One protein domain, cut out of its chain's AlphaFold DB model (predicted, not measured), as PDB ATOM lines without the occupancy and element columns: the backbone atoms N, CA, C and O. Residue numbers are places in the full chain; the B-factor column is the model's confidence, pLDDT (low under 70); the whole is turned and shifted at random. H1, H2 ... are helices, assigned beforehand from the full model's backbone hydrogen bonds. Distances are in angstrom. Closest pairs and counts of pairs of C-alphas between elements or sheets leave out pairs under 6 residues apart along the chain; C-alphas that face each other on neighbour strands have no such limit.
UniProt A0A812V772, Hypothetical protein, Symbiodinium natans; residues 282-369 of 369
ATOM      1  N   LYS A 282     139.790 157.764 113.536       96.94
ATOM      2  CA  LYS A 282     140.302 156.453 113.139       96.94
ATOM      3  C   LYS A 282     140.082 156.198 111.648       96.94
ATOM      4  O   LYS A 282     141.005 155.746 110.980       96.94
ATOM      5  N   THR A 283     138.886 156.478 111.138       96.44
ATOM      6  CA  THR A 283     138.557 156.291 109.722       96.44
ATOM      7  C   THR A 283     139.365 157.231 108.847       96.44
ATOM      8  O   THR A 283     139.958 156.776 107.874       96.44
ATOM      9  N   LEU A 284     139.497 158.497 109.256       96.25
ATOM     10  CA  LEU A 284     140.364 159.456 108.571       96.25
ATOM     11  C   LEU A 284     141.811 158.948 108.478       96.25
ATOM     12  O   LEU A 284     142.361 158.910 107.385       96.25
ATOM     13  N   GLN A 285     142.392 158.471 109.586       96.19
ATOM     14  CA  GLN A 285     143.758 157.928 109.592       96.19
ATOM     15  C   GLN A 285     143.931 156.714 108.673       96.19
ATOM     16  O   GLN A 285     144.948 156.601 107.997       96.19
ATOM     17  N   ILE A 286     142.960 155.796 108.641       96.44
ATOM     18  CA  ILE A 286     143.024 154.619 107.758       96.44
ATOM     19  C   ILE A 286     142.959 155.055 106.290       96.44
ATOM     20  O   ILE A 286     143.750 154.588 105.473       96.44
ATOM     21  N   VAL A 287     142.052 155.976 105.963       95.81
ATOM     22  CA  VAL A 287     141.893 156.507 104.605       95.81
ATOM     23  C   VAL A 287     143.150 157.253 104.155       95.81
ATOM     24  O   VAL A 287     143.673 156.961 103.078       95.81
ATOM     25  N   GLU A 288     143.689 158.145 104.988       95.69
ATOM     26  CA  GLU A 288     144.949 158.854 104.726       95.69
ATOM     27  C   GLU A 288     146.110 157.879 104.522       95.69
ATOM     28  O   GLU A 288     146.849 158.008 103.549       95.69
ATOM     29  N   HIS A 289     146.241 156.868 105.386       95.69
ATOM     30  CA  HIS A 289     147.289 155.854 105.278       95.69
ATOM     31  C   HIS A 289     147.219 155.087 103.952       95.69
ATOM     32  O   HIS A 289     148.243 154.878 103.298       95.69
ATOM     33  N   ARG A 290     146.018 154.686 103.516       94.44
ATOM     34  CA  ARG A 290     145.845 153.942 102.260       94.44
ATOM     35  C   ARG A 290     146.085 154.794 101.028       94.44
ATOM     36  O   ARG A 290     146.767 154.332 100.118       94.44
ATOM     37  N   ILE A 291     145.610 156.036 101.020       94.06
ATOM     38  CA  ILE A 291     145.890 156.978  99.929       94.06
ATOM     39  C   ILE A 291     147.394 157.293  99.872       94.06
ATOM     40  O   ILE A 291     147.983 157.287  98.794       94.06
ATOM     41  N   ALA A 292     148.047 157.486 101.021       93.88
ATOM     42  CA  ALA A 292     149.493 157.698 101.120       93.88
ATOM     43  C   ALA A 292     150.281 156.516 100.549       93.88
ATOM     44  O   ALA A 292     151.177 156.699  99.721       93.88
ATOM     45  N   GLN A 293     149.914 155.300 100.957       92.50
ATOM     46  CA  GLN A 293     150.520 154.066 100.470       92.50
ATOM     47  C   GLN A 293     150.332 153.903  98.959       92.50
ATOM     48  O   GLN A 293     151.268 153.491  98.277       92.50
ATOM     49  N   TRP A 294     149.147 154.237  98.451       90.50
ATOM     50  CA  TRP A 294     148.807 154.145  97.037       90.50
ATOM     51  C   TRP A 294     149.636 155.109  96.171       90.50
ATOM     52  O   TRP A 294     150.248 154.675  95.199       90.50
ATOM     53  N   ILE A 295     149.736 156.388  96.550       90.00
ATOM     54  CA  ILE A 295     150.498 157.395  95.780       90.00
ATOM     55  C   ILE A 295     152.014 157.253  96.014       90.00
ATOM     56  O   ILE A 295     152.833 157.747  95.238       90.00
ATOM     57  N   GLY A 296     152.419 156.597  97.104       91.19
ATOM     58  CA  GLY A 296     153.815 156.540  97.536       91.19
ATOM     59  C   GLY A 296     154.297 157.846  98.176       91.19
ATOM     60  O   GLY A 296     155.481 158.184  98.085       91.19
ATOM     61  N   LEU A 297     153.396 158.593  98.821       92.19
ATOM     62  CA  LEU A 297     153.699 159.830  99.547       92.19
ATOM     63  C   LEU A 297     153.573 159.627 101.064       92.19
ATOM     64  O   LEU A 297     152.799 158.785 101.509       92.19
ATOM     65  N   PRO A 298     154.316 160.381 101.893       93.19
ATOM     66  CA  PRO A 298     154.134 160.337 103.340       93.19
ATOM     67  C   PRO A 298     152.789 160.960 103.750       93.19
ATOM     68  O   PRO A 298     152.411 162.010 103.231       93.19
ATOM     69  N   GLU A 299     152.118 160.369 104.747       93.75
ATOM     70  CA  GLU A 299     150.803 160.806 105.266       93.75
ATOM     71  C   GLU A 299     150.746 162.307 105.590       93.75
ATOM     72  O   GLU A 299     149.764 162.983 105.301       93.75
ATOM     73  N   SER A 300     151.840 162.864 106.113       93.06
ATOM     74  CA  SER A 300     151.934 164.278 106.490       93.06
ATOM     75  C   SER A 300     151.798 165.263 105.323       93.06
ATOM     76  O   SER A 300     151.681 166.460 105.562       93.06
ATOM     77  N   MET A 301     151.919 164.802 104.075       92.31
ATOM     78  CA  MET A 301     151.753 165.643 102.884       92.31
ATOM     79  C   MET A 301     150.307 165.683 102.383       92.31
ATOM     80  O   MET A 301     149.991 166.538 101.563       92.31
ATOM     81  N   LEU A 302     149.444 164.789 102.866       91.94
ATOM     82  CA  LEU A 302     148.079 164.642 102.366       91.94
ATOM     83  C   LEU A 302     147.066 165.560 103.050       91.94
ATOM     84  O   LEU A 302     146.013 165.817 102.480       91.94
ATOM     85  N   THR A 303     147.377 166.075 104.241       86.94
ATOM     86  CA  THR A 303     146.405 166.720 105.144       86.94
ATOM     87  C   THR A 303     145.711 167.954 104.544       86.94
ATOM     88  O   THR A 303     144.623 168.309 104.987       86.94
ATOM     89  N   ASP A 304     146.290 168.556 103.501       88.69
ATOM     90  CA  ASP A 304     145.746 169.733 102.812       88.69
ATOM     91  C   ASP A 304     145.482 169.505 101.309       88.69
ATOM     92  O   ASP A 304     145.132 170.450 100.601       88.69
ATOM     93  N   MET A 305     145.655 168.279 100.801       92.38
ATOM     94  CA  MET A 305     145.488 167.985  99.376       92.38
ATOM     95  C   MET A 305     144.038 167.644  99.026       92.38
ATOM     96  O   MET A 305     143.337 166.904  99.726       92.38
ATOM     97  N   THR A 306     143.592 168.160  97.888       94.75
ATOM     98  CA  THR A 306     142.335 167.739  97.270       94.75
ATOM     99  C   THR A 306     142.511 166.411  96.534       94.75
ATOM    100  O   THR A 306     143.602 166.071  96.076       94.75
ATOM    101  N   LEU A 307     141.416 165.662  96.383       92.38
ATOM    102  CA  LEU A 307     141.401 164.424  95.600       92.38
ATOM    103  C   LEU A 307     141.782 164.668  94.125       92.38
ATOM    104  O   LEU A 307     142.358 163.804  93.476       92.38
ATOM    105  N   ASP A 308     141.496 165.857  93.596       90.31
ATOM    106  CA  ASP A 308     141.874 166.230  92.230       90.31
ATOM    107  C   ASP A 308     143.391 166.446  92.095       90.31
ATOM    108  O   ASP A 308     144.013 165.933  91.168       90.31
ATOM    109  N   GLU A 309     144.021 167.117  93.065       91.81
ATOM    110  CA  GLU A 309     145.474 167.361  93.075       91.81
ATOM    111  C   GLU A 309     146.301 166.076  93.167       91.81
ATOM    112  O   GLU A 309     147.401 166.012  92.617       91.81
ATOM    113  N   ILE A 310     145.772 165.044  93.827       90.44
ATOM    114  CA  ILE A 310     146.401 163.718  93.883       90.44
ATOM    115  C   ILE A 310     146.083 162.849  92.654       90.44
ATOM    116  O   ILE A 310     146.532 161.708  92.586       90.44
ATOM    117  N   GLY A 311     145.309 163.359  91.688       87.25
ATOM    118  CA  GLY A 311     144.940 162.638  90.468       87.25
ATOM    119  C   GLY A 311     143.862 161.570  90.664       87.25
ATOM    120  O   GLY A 311     143.735 160.676  89.832       87.25
ATOM    121  N   PHE A 312     143.066 161.642  91.734       84.06
ATOM    122  CA  PHE A 312     142.027 160.651  92.055       84.06
ATOM    123  C   PHE A 312     140.834 160.680  91.083       84.06
ATOM    124  O   PHE A 312     140.061 159.732  91.012       84.06
ATOM    125  N   PHE A 313     140.642 161.779  90.349       81.25
ATOM    126  CA  PHE A 313     139.551 161.927  89.378       81.25
ATOM    127  C   PHE A 313     140.014 161.855  87.919       81.25
ATOM    128  O   PHE A 313     139.199 162.048  87.010       81.25
ATOM    129  N   ASP A 314     141.300 161.588  87.674       81.75
ATOM    130  CA  ASP A 314     141.832 161.509  86.320       81.75
ATOM    131  C   ASP A 314     141.262 160.273  85.591       81.75
ATOM    132  O   ASP A 314     141.342 159.154  86.098       81.75
ATOM    133  N   PRO A 315     140.672 160.415  84.388       71.69
ATOM    134  CA  PRO A 315     140.221 159.272  83.607       71.69
ATOM    135  C   PRO A 315     141.279 158.201  83.338       71.69
ATOM    136  O   PRO A 315     140.909 157.052  83.100       71.69
ATOM    137  N   SER A 316     142.563 158.551  83.374       78.00
ATOM    138  CA  SER A 316     143.657 157.582  83.259       78.00
ATOM    139  C   SER A 316     143.861 156.728  84.512       78.00
ATOM    140  O   SER A 316     144.451 155.660  84.400       78.00
ATOM    141  N   SER A 317     143.409 157.179  85.686       76.94
ATOM    142  CA  SER A 317     143.743 156.593  86.993       76.94
ATOM    143  C   SER A 317     142.591 155.813  87.640       76.94
ATOM    144  O   SER A 317     142.692 155.418  88.799       76.94
ATOM    145  N   TRP A 318     141.481 155.552  86.935       77.94
ATOM    146  CA  TRP A 318     140.340 154.833  87.534       77.94
ATOM    147  C   TRP A 318     140.699 153.428  88.030       77.94
ATOM    148  O   TRP A 318     140.149 152.996  89.046       77.94
ATOM    149  N   ASP A 319     141.611 152.734  87.346       75.94
ATOM    150  CA  ASP A 319     142.090 151.417  87.778       75.94
ATOM    151  C   ASP A 319     142.813 151.543  89.126       75.94
ATOM    152  O   ASP A 319     142.499 150.836  90.084       75.94
ATOM    153  N   ASP A 320     143.670 152.548  89.258       76.75
ATOM    154  CA  ASP A 320     144.413 152.847  90.477       76.75
ATOM    155  C   ASP A 320     143.497 153.253  91.649       76.75
ATOM    156  O   ASP A 320     143.636 152.774  92.780       76.75
ATOM    157  N   VAL A 321     142.487 154.079  91.373       81.94
ATOM    158  CA  VAL A 321     141.458 154.479  92.347       81.94
ATOM    159  C   VAL A 321     140.648 153.272  92.817       81.94
ATOM    160  O   VAL A 321     140.302 153.165  93.999       81.94
ATOM    161  N   SER A 322     140.355 152.336  91.912       83.25
ATOM    162  CA  SER A 322     139.638 151.110  92.254       83.25
ATOM    163  C   SER A 322     140.450 150.216  93.194       83.25
ATOM    164  O   SER A 322     139.887 149.698  94.159       83.25
ATOM    165  N   ILE A 323     141.773 150.138  93.012       85.44
ATOM    166  CA  ILE A 323     142.680 149.425  93.923       85.44
ATOM    167  C   ILE A 323     142.658 150.069  95.312       85.44
ATOM    168  O   ILE A 323     142.502 149.368  96.314       85.44
ATOM    169  N   CYS A 324     142.756 151.401  95.395       89.62
ATOM    170  CA  CYS A 324     142.680 152.104  96.679       89.62
ATOM    171  C   CYS A 324     141.356 151.810  97.406       89.62
ATOM    172  O   CYS A 324     141.342 151.574  98.614       89.62
ATOM    173  N   LEU A 325     140.242 151.783  96.675       89.00
ATOM    174  CA  LEU A 325     138.933 151.450  97.230       89.00
ATOM    175  C   LEU A 325     138.838 149.998  97.690       89.00
ATOM    176  O   LEU A 325     138.302 149.757  98.766       89.00
ATOM    177  N   MET A 326     139.384 149.046  96.932       85.94
ATOM    178  CA  MET A 326     139.438 147.635  97.332       85.94
ATOM    179  C   MET A 326     140.175 147.439  98.658       85.94
ATOM    180  O   MET A 326     139.699 146.703  99.520       85.94
ATOM    181  N   LEU A 327     141.309 148.120  98.837       89.69
ATOM    182  CA  LEU A 327     142.084 148.058 100.080       89.69
ATOM    183  C   LEU A 327     141.297 148.621 101.270       89.69
ATOM    184  O   LEU A 327     141.369 148.079 102.371       89.69
ATOM    185  N   LEU A 328     140.517 149.682 101.051       93.69
ATOM    186  CA  LEU A 328     139.640 150.235 102.082       93.69
ATOM    187  C   LEU A 328     138.477 149.286 102.407       93.69
ATOM    188  O   LEU A 328     138.164 149.095 103.579       93.69
ATOM    189  N   GLU A 329     137.862 148.651 101.407       91.69
ATOM    190  CA  GLU A 329     136.821 147.637 101.644       91.69
ATOM    191  C   GLU A 329     137.353 146.468 102.492       91.69
ATOM    192  O   GLU A 329     136.642 145.979 103.370       91.69
ATOM    193  N   GLU A 330     138.607 146.054 102.276       91.38
ATOM    194  CA  GLU A 330     139.273 145.013 103.072       91.38
ATOM    195  C   GLU A 330     139.519 145.453 104.525       91.38
ATOM    196  O   GLU A 330     139.226 144.693 105.450       91.38
ATOM    197  N   ASP A 331     140.009 146.675 104.749       93.56
ATOM    198  CA  ASP A 331     140.292 147.182 106.099       93.56
ATOM    199  C   ASP A 331     139.038 147.356 106.959       93.56
ATOM    200  O   ASP A 331     139.079 147.159 108.181       93.56
ATOM    201  N   PHE A 332     137.930 147.751 106.332       93.06
ATOM    202  CA  PHE A 332     136.676 148.024 107.021       93.06
ATOM    203  C   PHE A 332     135.678 146.859 106.995       93.06
ATOM    204  O   PHE A 332     134.680 146.923 107.714       93.06
ATOM    205  N   ASP A 333     135.939 145.803 106.216       91.50
ATOM    206  CA  ASP A 333     135.007 144.689 105.968       91.50
ATOM    207  C   ASP A 333     133.622 145.191 105.503       91.50
ATOM    208  O   ASP A 333     132.571 144.732 105.962       91.50
ATOM    209  N   ALA A 334     133.619 146.192 104.612       89.62
ATOM    210  CA  ALA A 334     132.422 146.903 104.161       89.62
ATOM    211  C   ALA A 334     132.425 147.170 102.645       89.62
ATOM    212  O   ALA A 334     133.462 147.448 102.051       89.62
ATOM    213  N   ASP A 335     131.244 147.132 102.015       85.25
ATOM    214  CA  ASP A 335     131.061 147.444 100.588       85.25
ATOM    215  C   ASP A 335     130.930 148.972 100.384       85.25
ATOM    216  O   ASP A 335     129.830 149.535 100.443       85.25
ATOM    217  N   LEU A 336     132.050 149.652 100.129       84.44
ATOM    218  CA  LEU A 336     132.120 151.116 100.047       84.44
ATOM    219  C   LEU A 336     131.611 151.661  98.707       84.44
ATOM    220  O   LEU A 336     130.863 152.647  98.674       84.44
ATOM    221  N   VAL A 337     131.987 151.027  97.589       77.12
ATOM    222  CA  VAL A 337     131.748 151.595  96.254       77.12
ATOM    223  C   VAL A 337     130.962 150.671  95.340       77.12
ATOM    224  O   VAL A 337     131.188 149.470  95.221       77.12
ATOM    225  N   ASN A 338     130.007 151.289  94.645       67.94
ATOM    226  CA  ASN A 338     129.213 150.654  93.613       67.94
ATOM    227  C   ASN A 338     129.792 151.051  92.251       67.94
ATOM    228  O   ASN A 338     129.489 152.123  91.726       67.94
ATOM    229  N   VAL A 339     130.659 150.208  91.691       65.50
ATOM    230  CA  VAL A 339     131.239 150.441  90.366       65.50
ATOM    231  C   VAL A 339     130.122 150.363  89.323       65.50
ATOM    232  O   VAL A 339     129.467 149.326  89.164       65.50
ATOM    233  N   MET A 340     129.864 151.457  88.606       56.94
ATOM    234  CA  MET A 340     128.901 151.473  87.507       56.94
ATOM    235  C   MET A 340     129.632 151.261  86.182       56.94
ATOM    236  O   MET A 340     130.259 152.174  85.653       56.94
ATOM    237  N   GLU A 341     129.504 150.065  85.607       55.06
ATOM    238  CA  GLU A 341     129.882 149.821  84.210       55.06
ATOM    239  C   GLU A 341     128.658 150.097  83.332       55.06
ATOM    240  O   GLU A 341     127.629 149.417  83.431       55.06
ATOM    241  N   LYS A 342     128.747 151.106  82.464       63.84
ATOM    242  CA  LYS A 342     127.828 151.239  81.326       63.84
ATOM    243  C   LYS A 342     128.416 150.432  80.170       63.84
ATOM    244  O   LYS A 342     129.612 150.514  79.923       63.84
ATOM    245  N   LYS A 343     127.593 149.660  79.448       57.22
ATOM    246  CA  LYS A 343     128.053 148.897  78.269       57.22
ATOM    247  C   LYS A 343     128.833 149.816  77.316       57.22
ATOM    248  O   LYS A 343     128.251 150.770  76.805       57.22
ATOM    249  N   GLY A 344     130.110 149.507  77.086       65.56
ATOM    250  CA  GLY A 344     130.996 150.261  76.191       65.56
ATOM    251  C   GLY A 344     131.675 151.492  76.804       65.56
ATOM    252  O   GLY A 344     132.259 152.272  76.063       65.56
ATOM    253  N   GLN A 345     131.598 151.699  78.121       65.06
ATOM    254  CA  GLN A 345     132.362 152.729  78.831       65.06
ATOM    255  C   GLN A 345     133.144 152.080  79.973       65.06
ATOM    256  O   GLN A 345     132.611 151.196  80.646       65.06
ATOM    257  N   GLY A 346     134.382 152.539  80.196       64.25
ATOM    258  CA  GLY A 346     135.178 152.142  81.358       64.25
ATOM    259  C   GLY A 346     134.388 152.328  82.655       64.25
ATOM    260  O   GLY A 346     133.516 153.202  82.748       64.25
ATOM    261  N   ALA A 347     134.653 151.460  83.629       63.19
ATOM    262  CA  ALA A 347     134.069 151.531  84.956       63.19
ATOM    263  C   ALA A 347     134.238 152.950  85.523       63.19
ATOM    264  O   ALA A 347     135.353 153.420  85.709       63.19
ATOM    265  N   LYS A 348     133.127 153.650  85.779       70.19
ATOM    266  CA  LYS A 348     133.163 154.953  86.455       70.19
ATOM    267  C   LYS A 348     132.681 154.773  87.880       70.19
ATOM    268  O   LYS A 348     131.556 154.314  88.107       70.19
ATOM    269  N   ILE A 349     133.518 155.152  88.835       76.31
ATOM    270  CA  ILE A 349     133.115 155.261  90.231       76.31
ATOM    271  C   ILE A 349     132.418 156.617  90.389       76.31
ATOM    272  O   ILE A 349     132.983 157.669  90.111       76.31
ATOM    273  N   GLN A 350     131.143 156.596  90.776       78.12
ATOM    274  CA  GLN A 350     130.400 157.823  91.056       78.12
ATOM    275  C   GLN A 350     130.574 158.171  92.530       78.12
ATOM    276  O   GLN A 350     129.897 157.598  93.386       78.12
ATOM    277  N   LEU A 351     131.488 159.095  92.815       86.31
ATOM    278  CA  LEU A 351     131.527 159.771  94.106       86.31
ATOM    279  C   LEU A 351     130.505 160.919  94.115       86.31
ATOM    280  O   LEU A 351     130.262 161.519  93.066       86.31
ATOM    281  N   PRO A 352     129.870 161.216  95.262       88.88
ATOM    282  CA  PRO A 352     129.025 162.397  95.388       88.88
ATOM    283  C   PRO A 352     129.798 163.692  95.105       88.88
ATOM    284  O   PRO A 352     130.946 163.823  95.517       88.88
ATOM    285  N   ASP A 353     129.138 164.690  94.510       89.25
ATOM    286  CA  ASP A 353     129.747 165.984  94.136       89.25
ATOM    287  C   ASP A 353     130.361 166.774  95.315       89.25
ATOM    288  O   ASP A 353     131.111 167.736  95.117       89.25
ATOM    289  N   TRP A 354     130.004 166.411  96.551       93.19
ATOM    290  CA  TRP A 354     130.541 167.016  97.768       93.19
ATOM    291  C   TRP A 354     131.886 166.419  98.203       93.19
ATOM    292  O   TRP A 354     132.570 167.041  99.008       93.19
ATOM    293  N   VAL A 355     132.291 165.270  97.657       93.38
ATOM    294  CA  VAL A 355     133.563 164.616  97.980       93.38
ATOM    295  C   VAL A 355     134.689 165.271  97.181       93.38
ATOM    296  O   VAL A 355     134.872 164.968  96.002       93.38
ATOM    297  N   LYS A 356     135.426 166.202  97.799       93.88
ATOM    298  CA  LYS A 356     136.505 166.960  97.133       93.88
ATOM    299  C   LYS A 356     137.861 166.788  97.801       93.88
ATOM    300  O   LYS A 356     138.888 166.817  97.124       93.88
ATOM    301  N   THR A 357     137.870 166.638  99.113       95.50
ATOM    302  CA  THR A 357     139.068 166.480  99.938       95.50
ATOM    303  C   THR A 357     139.175 165.056 100.476       95.50
ATOM    304  O   THR A 357     138.215 164.285 100.429       95.50
ATOM    305  N   ILE A 358     140.343 164.703 101.014       94.94
ATOM    306  CA  ILE A 358     140.544 163.409 101.684       94.94
ATOM    307  C   ILE A 358     139.648 163.286 102.926       94.94
ATOM    308  O   ILE A 358     139.118 162.211 103.193       94.94
ATOM    309  N   ALA A 359     139.404 164.395 103.634       95.44
ATOM    310  CA  ALA A 359     138.454 164.434 104.741       95.44
ATOM    311  C   ALA A 359     137.021 164.133 104.271       95.44
ATOM    312  O   ALA A 359     136.378 163.253 104.834       95.44
ATOM    313  N   ASP A 360     136.559 164.759 103.180       94.81
ATOM    314  CA  ASP A 360     135.230 164.460 102.621       94.81
ATOM    315  C   ASP A 360     135.131 162.990 102.174       94.81
ATOM    316  O   ASP A 360     134.080 162.355 102.267       94.81
ATOM    317  N   PHE A 361     136.230 162.424 101.676       94.75
ATOM    318  CA  PHE A 361     136.273 161.018 101.300       94.75
ATOM    319  C   PHE A 361     136.192 160.092 102.514       94.75
ATOM    320  O   PHE A 361     135.466 159.100 102.473       94.75
ATOM    321  N   ALA A 362     136.862 160.433 103.614       95.31
ATOM    322  CA  ALA A 362     136.715 159.719 104.876       95.31
ATOM    323  C   ALA A 362     135.281 159.821 105.423       95.31
ATOM    324  O   ALA A 362     134.736 158.810 105.862       95.31
ATOM    325  N   ASP A 363     134.642 160.990 105.324       95.00
ATOM    326  CA  ASP A 363     133.229 161.190 105.684       95.00
ATOM    327  C   ASP A 363     132.308 160.306 104.833       95.00
ATOM    328  O   ASP A 363     131.352 159.711 105.335       95.00
ATOM    329  N   PHE A 364     132.611 160.171 103.539       93.12
ATOM    330  CA  PHE A 364     131.895 159.272 102.639       93.12
ATOM    331  C   PHE A 364     132.074 157.802 103.025       93.12
ATOM    332  O   PHE A 364     131.093 157.056 103.014       93.12
ATOM    333  N   VAL A 365     133.296 157.388 103.367       93.38
ATOM    334  CA  VAL A 365     133.591 156.026 103.828       93.38
ATOM    335  C   VAL A 365     132.837 155.737 105.125       93.38
ATOM    336  O   VAL A 365     132.100 154.758 105.169       93.38
ATOM    337  N   GLU A 366     132.921 156.611 106.131       94.75
ATOM    338  CA  GLU A 366     132.233 156.441 107.421       94.75
ATOM    339  C   GLU A 366     130.709 156.353 107.258       94.75
ATOM    340  O   GLU A 366     130.058 155.563 107.930       94.75
ATOM    341  N   LEU A 367     130.128 157.114 106.323       92.31
ATOM    342  CA  LEU A 367     128.694 157.064 106.016       92.31
ATOM    343  C   LEU A 367     128.246 155.708 105.431       92.31
ATOM    344  O   LEU A 367     127.047 155.407 105.413       92.31
ATOM    345  N   LYS A 368     129.180 154.924 104.884       90.12
ATOM    346  CA  LYS A 368     128.933 153.611 104.272       90.12
ATOM    347  C   LYS A 368     129.156 152.434 105.218       90.12
ATOM    348  O   LYS A 368     128.613 151.367 104.922       90.12
ATOM    349  N   LEU A 369     129.933 152.629 106.283       89.50
ATOM    350  CA  LEU A 369     130.099 151.667 107.377       89.50
ATOM    351  C   LEU A 369     128.802 151.554 108.188       89.50
ATOM    352  O   LEU A 369     128.476 150.417 108.603       89.50
TER     353      LEU A 369
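AT A GLANCE: This is residues 282 to 369 of the 369 residues of the protein "Hypothetical protein" of Symbiodinium natans (UniProt A0A812V772). Look first at H2, which forms a helical hairpin with H1, while H3 packs on H1 at a steep angle; the link after H2 runs out to Lys 343 and folds back. The 88 printed residues have three named helices, H1, H2, H3, and no named strand: all helix, with 40 residues in them, under half. The whole is compact, radius of gyration of the C-alphas 12.5 A, spanning 40 by 26 by 23 A.

HOW THE PARTS SIT: H2, residues 318 to 332, touches H1, residues 282 to 295, with residues 324 to 328 alone; the closest C-alphas, of Cys 324 and Trp 294, are 6.5 A apart. This hairpin runs opposite ways at a shallow tilt of 34.7 degrees, only just short of steep. H1, with residues 283 to 288 alone, touches H3, residues 358 to 368, at a steep tilt of 58 degrees; the closest C-alphas, of Leu 284 and Ala 362, are 5.2 A apart. H2 and H3 are near each other. Every O i to N i+4 pair in H1, H2 and H3 is within hydrogen-bond range.

IN THESE COORDINATES: Find C-alpha 318 at (140.340, 154.833, 87.534); H2 runs 21.0 A to C-alpha 332. H1, 20.2 A, begins at C-alpha 282; H3, 15.4 A, ends at C-alpha 368, (128.933, 153.611, 104.272).

THE WHOLE: The farthest C-alphas, of Ser 300 and Lys 343, are 40.0 A apart. Both links are long, and the printed part has no cut. Residues 338 to 347 have pLDDT under 70.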